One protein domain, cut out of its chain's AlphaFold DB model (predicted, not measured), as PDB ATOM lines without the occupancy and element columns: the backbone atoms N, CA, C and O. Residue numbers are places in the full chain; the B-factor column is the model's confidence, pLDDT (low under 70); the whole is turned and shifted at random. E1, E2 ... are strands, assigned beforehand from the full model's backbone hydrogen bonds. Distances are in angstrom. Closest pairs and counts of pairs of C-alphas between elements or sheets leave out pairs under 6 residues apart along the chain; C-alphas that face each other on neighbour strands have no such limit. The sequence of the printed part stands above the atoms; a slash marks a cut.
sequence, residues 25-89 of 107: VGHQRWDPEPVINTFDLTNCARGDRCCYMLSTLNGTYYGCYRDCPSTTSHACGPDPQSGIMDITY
ATOM      1  N   VAL A  25     277.676 199.508 198.087       94.56
ATOM      2  CA  VAL A  25     276.599 199.333 197.111       94.56
ATOM      3  C   VAL A  25     275.287 199.381 197.862       94.56
ATOM      4  O   VAL A  25     275.120 198.630 198.822       94.56
ATOM      5  N   GLY A  26     274.378 200.258 197.438       93.81
ATOM      6  CA  GLY A  26     273.064 200.374 198.056       93.81
ATOM      7  C   GLY A  26     272.550 201.799 198.210       93.81
ATOM      8  O   GLY A  26     272.957 202.698 197.475       93.81
ATOM      9  N   HIS A  27     271.634 202.000 199.159       92.31
ATOM     10  CA  HIS A  27     270.901 203.258 199.339       92.31
ATOM     11  C   HIS A  27     270.786 203.661 200.810       92.31
ATOM     12  O   HIS A  27     270.474 202.837 201.670       92.31
ATOM     13  N   GLN A  28     271.017 204.943 201.077       90.44
ATOM     14  CA  GLN A  28     270.814 205.609 202.361       90.44
ATOM     15  C   GLN A  28     269.761 206.709 202.184       90.44
ATOM     16  O   GLN A  28     269.980 207.652 201.422       90.44
ATOM     17  N   ARG A  29     268.616 206.607 202.868       89.38
ATOM     18  CA  ARG A  29     267.591 207.668 202.897       89.38
ATOM     19  C   ARG A  29     267.893 208.685 203.994       89.38
ATOM     20  O   ARG A  29     268.264 208.305 205.098       89.38
ATOM     21  N   TRP A  30     267.676 209.964 203.685       79.81
ATOM     22  CA  TRP A  30     267.837 211.084 204.626       79.81
ATOM     23  C   TRP A  30     266.561 211.403 205.418       79.81
ATOM     24  O   TRP A  30     266.584 212.280 206.277       79.81
ATOM     25  N   ASP A  31     265.449 210.722 205.120       81.06
ATOM     26  CA  ASP A  31     264.183 210.944 205.811       81.06
ATOM     27  C   ASP A  31     264.309 210.632 207.312       81.06
ATOM     28  O   ASP A  31     264.957 209.647 207.681       81.06
ATOM     29  N   PRO A  32     263.679 211.445 208.180       67.94
ATOM     30  CA  PRO A  32     263.855 211.346 209.623       67.94
ATOM     31  C   PRO A  32     263.341 210.026 210.202       67.94
ATOM     32  O   PRO A  32     263.863 209.597 211.225       67.94
ATOM     33  N   GLU A  33     262.372 209.358 209.559       70.62
ATOM     34  CA  GLU A  33     261.906 208.039 209.995       70.62
ATOM     35  C   GLU A  33     261.104 207.278 208.913       70.62
ATOM     36  O   GLU A  33     260.187 207.845 208.314       70.62
ATOM     37  N   PRO A  34     261.387 205.978 208.688       63.66
ATOM     38  CA  PRO A  34     262.572 205.260 209.150       63.66
ATOM     39  C   PRO A  34     263.810 205.681 208.345       63.66
ATOM     40  O   PRO A  34     263.753 205.801 207.120       63.66
ATOM     41  N   VAL A  35     264.952 205.825 209.020       65.81
ATOM     42  CA  VAL A  35     266.250 205.906 208.337       65.81
ATOM     43  C   VAL A  35     266.504 204.548 207.681       65.81
ATOM     44  O   VAL A  35     266.868 203.576 208.344       65.81
ATOM     45  N   ILE A  36     266.262 204.455 206.374       75.62
ATOM     46  CA  ILE A  36     266.516 203.234 205.607       75.62
ATOM     47  C   ILE A  36     267.955 203.287 205.103       75.62
ATOM     48  O   ILE A  36     268.272 204.045 204.186       75.62
ATOM     49  N   ASN A  37     268.809 202.459 205.703       84.62
ATOM     50  CA  ASN A  37     270.181 202.220 205.270       84.62
ATOM     51  C   ASN A  37     270.284 200.791 204.743       84.62
ATOM     52  O   ASN A  37     270.267 199.828 205.504       84.62
ATOM     53  N   THR A  38     270.373 200.667 203.428       89.50
ATOM     54  CA  THR A  38     270.475 199.393 202.709       89.50
ATOM     55  C   THR A  38     271.744 199.413 201.879       89.50
ATOM     56  O   THR A  38     271.676 199.468 200.658       89.50
ATOM     57  N   PHE A  39     272.904 199.470 202.536       90.88
ATOM     58  CA  PHE A  39     274.198 199.458 201.862       90.88
ATOM     59  C   PHE A  39     275.118 198.384 202.434       90.88
ATOM     60  O   PHE A  39     275.182 198.195 203.646       90.88
ATOM     61  N   ASP A  40     275.880 197.747 201.551       93.38
ATOM     62  CA  ASP A  40     276.866 196.731 201.903       93.38
ATOM     63  C   ASP A  40     278.199 197.016 201.219       93.38
ATOM     64  O   ASP A  40     278.259 197.531 200.098       93.38
ATOM     65  N   LEU A  41     279.294 196.648 201.884       93.81
ATOM     66  CA  LEU A  41     280.615 196.667 201.270       93.81
ATOM     67  C   LEU A  41     280.796 195.402 200.427       93.81
ATOM     68  O   LEU A  41     280.934 194.302 200.966       93.81
ATOM     69  N   THR A  42     280.848 195.553 199.106       93.69
ATOM     70  CA  THR A  42     280.902 194.415 198.176       93.69
ATOM     71  C   THR A  42     282.035 194.548 197.164       93.69
ATOM     72  O   THR A  42     282.596 195.624 196.947       93.69
ATOM     73  N   ASN A  43     282.423 193.414 196.574       94.69
ATOM     74  CA  ASN A  43     283.355 193.387 195.451       94.69
ATOM     75  C   ASN A  43     282.623 193.816 194.173       94.69
ATOM     76  O   ASN A  43     281.584 193.246 193.842       94.69
ATOM     77  N   CYS A  44     283.200 194.751 193.426       92.81
ATOM     78  CA  CYS A  44     282.659 195.194 192.148       92.81
ATOM     79  C   CYS A  44     282.817 194.143 191.045       92.81
ATOM     80  O   CYS A  44     283.650 193.225 191.135       92.81
ATOM     81  N   ALA A  45     282.032 194.297 189.979       92.94
ATOM     82  CA  ALA A  45     282.096 193.412 188.831       92.94
ATOM     83  C   ALA A  45     283.427 193.573 188.085       92.94
ATOM     84  O   ALA A  45     284.136 194.580 188.178       92.94
ATOM     85  N   ARG A  46     283.783 192.550 187.304       87.94
ATOM     86  CA  ARG A  46     284.989 192.592 186.477       87.94
ATOM     87  C   ARG A  46     284.830 193.680 185.411       87.94
ATOM     88  O   ARG A  46     283.976 193.560 184.539       87.94
ATOM     89  N   GLY A  47     285.675 194.706 185.473       87.31
ATOM     90  CA  GLY A  47     285.654 195.845 184.549       87.31
ATOM     91  C   GLY A  47     285.182 197.153 185.178       87.31
ATOM     92  O   GLY A  47     285.397 198.200 184.573       87.31
ATOM     93  N   ASP A  48     284.614 197.117 186.385       91.06
ATOM     94  CA  ASP A  48     284.379 198.334 187.159       91.06
ATOM     95  C   ASP A  48     285.709 198.936 187.619       91.06
ATOM     96  O   ASP A  48     286.647 198.214 187.977       91.06
ATOM     97  N   ARG A  49     285.798 200.267 187.572       88.19
ATOM     98  CA  ARG A  49     287.048 201.012 187.790       88.19
ATOM     99  C   ARG A  49     286.973 202.012 188.943       88.19
ATOM    100  O   ARG A  49     288.020 202.386 189.459       88.19
ATOM    101  N   CYS A  50     285.776 202.399 189.377       89.12
ATOM    102  CA  CYS A  50     285.566 203.296 190.516       89.12
ATOM    103  C   CYS A  50     284.261 202.993 191.252       89.12
ATOM    104  O   CYS A  50     283.369 202.313 190.743       89.12
ATOM    105  N   CYS A  51     284.163 203.534 192.458       91.25
ATOM    106  CA  CYS A  51     282.913 203.691 193.178       91.25
ATOM    107  C   CYS A  51     282.222 204.978 192.727       91.25
ATOM    108  O   CYS A  51     282.900 205.947 192.381       91.25
ATOM    109  N   TYR A  52     280.896 205.013 192.779       91.12
ATOM    110  CA  TYR A  52     280.129 206.245 192.654       91.12
ATOM    111  C   TYR A  52     279.294 206.491 193.908       91.12
ATOM    112  O   TYR A  52     278.894 205.557 194.609       91.12
ATOM    113  N   MET A  53     279.013 207.765 194.145       91.19
ATOM    114  CA  MET A  53     278.051 208.261 195.111       91.19
ATOM    115  C   MET A  53     277.136 209.256 194.398       91.19
ATOM    116  O   MET A  53     277.614 210.196 193.766       91.19
ATOM    117  N   LEU A  54     275.832 209.044 194.496       89.44
ATOM    118  CA  LEU A  54     274.803 209.894 193.913       89.44
ATOM    119  C   LEU A  54     273.899 210.410 195.023       89.44
ATOM    120  O   LEU A  54     273.118 209.641 195.579       89.44
ATOM    121  N   SER A  55     273.982 211.699 195.325       88.44
ATOM    122  CA  SER A  55     273.131 212.357 196.314       88.44
ATOM    123  C   SER A  55     271.980 213.085 195.631       88.44
ATOM    124  O   SER A  55     272.184 213.863 194.701       88.44
ATOM    125  N   THR A  56     270.774 212.826 196.121       87.38
ATOM    126  CA  THR A  56     269.505 213.412 195.671       87.38
ATOM    127  C   THR A  56     268.692 213.846 196.889       87.38
ATOM    128  O   THR A  56     269.008 213.459 198.017       87.38
ATOM    129  N   LEU A  57     267.577 214.544 196.667       84.50
ATOM    130  CA  LEU A  57     266.616 214.876 197.728       84.50
ATOM    131  C   LEU A  57     266.105 213.644 198.505       84.50
ATOM    132  O   LEU A  57     265.807 213.748 199.688       84.50
ATOM    133  N   ASN A  58     266.039 212.471 197.865       84.56
ATOM    134  CA  ASN A  58     265.455 211.257 198.450       84.56
ATOM    135  C   ASN A  58     266.477 210.332 199.125       84.56
ATOM    136  O   ASN A  58     266.116 209.259 199.615       84.56
ATOM    137  N   GLY A  59     267.764 210.668 199.089       89.50
ATOM    138  CA  GLY A  59     268.798 209.747 199.546       89.50
ATOM    139  C   GLY A  59     270.103 209.852 198.790       89.50
ATOM    140  O   GLY A  59     270.215 210.550 197.778       89.50
ATOM    141  N   THR A  60     271.061 209.073 199.273       91.44
ATOM    142  CA  THR A  60     272.338 208.843 198.620       91.44
ATOM    143  C   THR A  60     272.467 207.390 198.202       91.44
ATOM    144  O   THR A  60     272.270 206.469 198.996       91.44
ATOM    145  N   TYR A  61     272.782 207.194 196.930       92.12
ATOM    146  CA  TYR A  61     273.005 205.895 196.318       92.12
ATOM    147  C   TYR A  61     274.499 205.670 196.143       92.12
ATOM    148  O   TYR A  61     275.223 206.572 195.721       92.12
ATOM    149  N   TYR A  62     274.941 204.454 196.428       93.56
ATOM    150  CA  TYR A  62     276.328 204.031 196.305       93.56
ATOM    151  C   TYR A  62     276.414 202.854 195.343       93.56
ATOM    152  O   TYR A  62     275.515 202.007 195.307       93.56
ATOM    153  N   GLY A  63     277.503 202.769 194.587       94.12
ATOM    154  CA  GLY A  63     277.739 201.602 193.753       94.12
ATOM    155  C   GLY A  63     279.092 201.579 193.065       94.12
ATOM    156  O   GLY A  63     279.971 202.395 193.335       94.12
ATOM    157  N   CYS A  64     279.245 200.616 192.160       92.81
ATOM    158  CA  CYS A  64     280.405 200.474 191.289       92.81
ATOM    159  C   CYS A  64     280.090 201.042 189.903       92.81
ATOM    160  O   CYS A  64     278.951 200.962 189.437       92.81
ATOM    161  N   TYR A  65     281.095 201.596 189.233       90.50
ATOM    162  CA  TYR A  65     280.946 202.126 187.885       90.50
ATOM    163  C   TYR A  65     282.133 201.770 186.993       90.50
ATOM    164  O   TYR A  65     283.284 201.673 187.436       90.50
ATOM    165  N   ARG A  66     281.842 201.586 185.704       89.12
ATOM    166  CA  ARG A  66     282.820 201.165 184.693       89.12
ATOM    167  C   ARG A  66     283.719 202.297 184.225       89.12
ATOM    168  O   ARG A  66     284.912 202.075 184.010       89.12
ATOM    169  N   ASP A  67     283.148 203.485 184.063       82.56
ATOM    170  CA  ASP A  67     283.789 204.594 183.367       82.56
ATOM    171  C   ASP A  67     283.919 205.805 184.283       82.56
ATOM    172  O   ASP A  67     282.976 206.551 184.520       82.56
ATOM    173  N   CYS A  68     285.117 205.999 184.814       74.44
ATOM    174  CA  CYS A  68     285.403 207.116 185.700       74.44
ATOM    175  C   CYS A  68     285.768 208.350 184.863       74.44
ATOM    176  O   CYS A  68     286.611 208.231 183.967       74.44
ATOM    177  N   PRO A  69     285.211 209.537 185.147       69.31
ATOM    178  CA  PRO A  69     285.730 210.768 184.562       69.31
ATOM    179  C   PRO A  69     287.197 210.996 184.996       69.31
ATOM    180  O   PRO A  69     287.562 210.728 186.141       69.31
ATOM    181  N   SER A  70     288.064 211.467 184.089       61.28
ATOM    182  CA  SER A  70     289.457 211.869 184.405       61.28
ATOM    183  C   SER A  70     289.473 213.274 185.038       61.28
ATOM    184  O   SER A  70     288.667 214.091 184.611       61.28
ATOM    185  N   THR A  71     290.321 213.694 185.992       48.66
ATOM    186  CA  THR A  71     291.760 213.430 186.257       48.66
ATOM    187  C   THR A  71     292.137 213.346 187.748       48.66
ATOM    188  O   THR A  71     293.305 213.175 188.085       48.66
ATOM    189  N   THR A  72     291.177 213.387 188.659       50.28
ATOM    190  CA  THR A  72     291.356 212.961 190.049       50.28
ATOM    191  C   THR A  72     290.114 212.174 190.375       50.28
ATOM    192  O   THR A  72     289.009 212.648 190.140       50.28
ATOM    193  N   SER A  73     290.283 210.957 190.861       55.88
ATOM    194  CA  SER A  73     289.242 210.001 191.250       55.88
ATOM    195  C   SER A  73     288.420 210.451 192.463       55.88
ATOM    196  O   SER A  73     288.166 209.668 193.361       55.88
ATOM    197  N   HIS A  74     288.144 211.742 192.518       56.16
ATOM    198  CA  HIS A  74     287.212 212.474 193.331       56.16
ATOM    199  C   HIS A  74     286.825 213.679 192.471       56.16
ATOM    200  O   HIS A  74     287.519 214.695 192.436       56.16
ATOM    201  N   ALA A  75     285.767 213.510 191.687       65.56
ATOM    202  CA  ALA A  75     285.157 214.573 190.903       65.56
ATOM    203  C   ALA A  75     283.696 214.641 191.326       65.56
ATOM    204  O   ALA A  75     282.967 213.678 191.103       65.56
ATOM    205  N   CYS A  76     283.318 215.744 191.973       73.25
ATOM    206  CA  CYS A  76     281.948 216.005 192.388       73.25
ATOM    207  C   CYS A  76     281.346 217.115 191.527       73.25
ATOM    208  O   CYS A  76     282.017 218.108 191.244       73.25
ATOM    209  N   GLY A  77     280.089 216.964 191.127       74.75
ATOM    210  CA  GLY A  77     279.389 217.973 190.338       74.75
ATOM    211  C   GLY A  77     277.906 217.657 190.165       74.75
ATOM    212  O   GLY A  77     277.456 216.598 190.613       74.75
ATOM    213  N   PRO A  78     277.146 218.567 189.532       73.44
ATOM    214  CA  PRO A  78     275.769 218.286 189.158       73.44
ATOM    215  C   PRO A  78     275.712 217.097 188.195       73.44
ATOM    216  O   PRO A  78     276.695 216.809 187.505       73.44
ATOM    217  N   ASP A  79     274.564 216.424 188.127       71.19
ATOM    218  CA  ASP A  79     274.330 215.404 187.103       71.19
ATOM    219  C   ASP A  79     274.646 215.978 185.708       71.19
ATOM    220  O   ASP A  79     273.973 216.921 185.270       71.19
ATOM    221  N   PRO A  80     275.649 215.432 184.991       62.81
ATOM    222  CA  PRO A  80     276.053 215.963 183.696       62.81
ATOM    223  C   PRO A  80     274.954 215.841 182.633       62.81
ATOM    224  O   PRO A  80     275.052 216.500 181.598       62.81
ATOM    225  N   GLN A  81     273.927 215.011 182.858       69.62
ATOM    226  CA  GLN A  81     272.841 214.788 181.905       69.62
ATOM    227  C   GLN A  81     271.518 215.446 182.301       69.62
ATOM    228  O   GLN A  81     270.723 215.744 181.412       69.62
ATOM    229  N   SER A  82     271.245 215.664 183.592       65.38
ATOM    230  CA  SER A  82     269.877 216.016 184.005       65.38
ATOM    231  C   SER A  82     269.573 217.515 184.000       65.38
ATOM    232  O   SER A  82     268.405 217.888 183.958       65.38
ATOM    233  N   GLY A  83     270.579 218.397 184.032       65.00
ATOM    234  CA  GLY A  83     270.354 219.846 184.155       65.00
ATOM    235  C   GLY A  83     269.661 220.269 185.465       65.00
ATOM    236  O   GLY A  83     269.371 221.450 185.648       65.00
ATOM    237  N   ILE A  84     269.401 219.326 186.379       62.41
ATOM    238  CA  ILE A  84     268.785 219.545 187.689       62.41
ATOM    239  C   ILE A  84     269.904 219.797 188.706       62.41
ATOM    240  O   ILE A  84     270.844 219.012 188.817       62.41
ATOM    241  N   MET A  85     269.797 220.892 189.465       66.12
ATOM    242  CA  MET A  85     270.829 221.319 190.424       66.12
ATOM    243  C   MET A  85     270.839 220.511 191.732       66.12
ATOM    244  O   MET A  85     271.815 220.568 192.474       66.12
ATOM    245  N   ASP A  86     269.785 219.740 192.001       74.94
ATOM    246  CA  ASP A  86     269.592 219.017 193.269       74.94
ATOM    247  C   ASP A  86     270.166 217.591 193.255       74.94
ATOM    248  O   ASP A  86     269.897 216.785 194.149       74.94
ATOM    249  N   ILE A  87     270.930 217.254 192.215       80.31
ATOM    250  CA  ILE A  87     271.553 215.946 192.049       80.31
ATOM    251  C   ILE A  87     273.064 216.133 191.998       80.31
ATOM    252  O   ILE A  87     273.577 216.746 191.068       80.31
ATOM    253  N   THR A  88     273.779 215.582 192.981       83.69
ATOM    254  CA  THR A  88     275.249 215.617 193.034       83.69
ATOM    255  C   THR A  88     275.822 214.223 192.812       83.69
ATOM    256  O   THR A  88     275.489 213.299 193.553       83.69
ATOM    257  N   TYR A  89     276.725 214.077 191.843       84.81
ATOM    258  CA  TYR A  89     277.482 212.845 191.606       84.81
ATOM    259  C   TYR A  89     278.930 213.010 192.037       84.81
ATOM    260  O   TYR A  89     279.543 214.016 191.697       84.81
TER     261      TYR A  89
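What this domain is: This is residues 25 to 89 of the 107 residues of an uncharacterized protein of Steinernema carpocapsae (UniProt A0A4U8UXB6). Two hairpins side by side, E1 with E2 and E3 with E4, make a flat sheet, loosely extended past E3 by residues 88 to 89 and E5. The printed part has 65 residues, no named helix and strands E1 to E5; the class is all strand, with under half of the residues, 30, in them. The antiparallel sheet runs E2 E1 E4 E3. The whole is only just loose, close to compact: radius of gyration of the C-alphas 13.0 A, spans 37 by 31 by 17 A.

How they stand to each other: E1, residues 25 to 28, and E2, residues 37 to 43, form an antiparallel hairpin at 164 degrees; N 27 and O 38, 2.9 A apart, are within hydrogen-bond range. E1 is antiparallel to E4, residues 59 to 65, with N 28 and O 60 at 2.9 A. E4 and E3, residues 50 to 56, form a hairpin, with N 54 and O 61 at 2.8 A. E5, residues 74 to 78, pairs with no named strand and is near E3.

Where its parts are: E1 begins at C-alpha 25 (276.599, 199.333, 197.111). E2, E3 and E4 measure 18.7, 19.7 and 18.5 A; E5 ends at C-alpha 78 (275.769, 218.286, 189.158).

The domain as a whole: The printed part has no cut and no long link. Confidence is under 70 at residues 32, 34 to 35, 69 to 75 and 80 to 85.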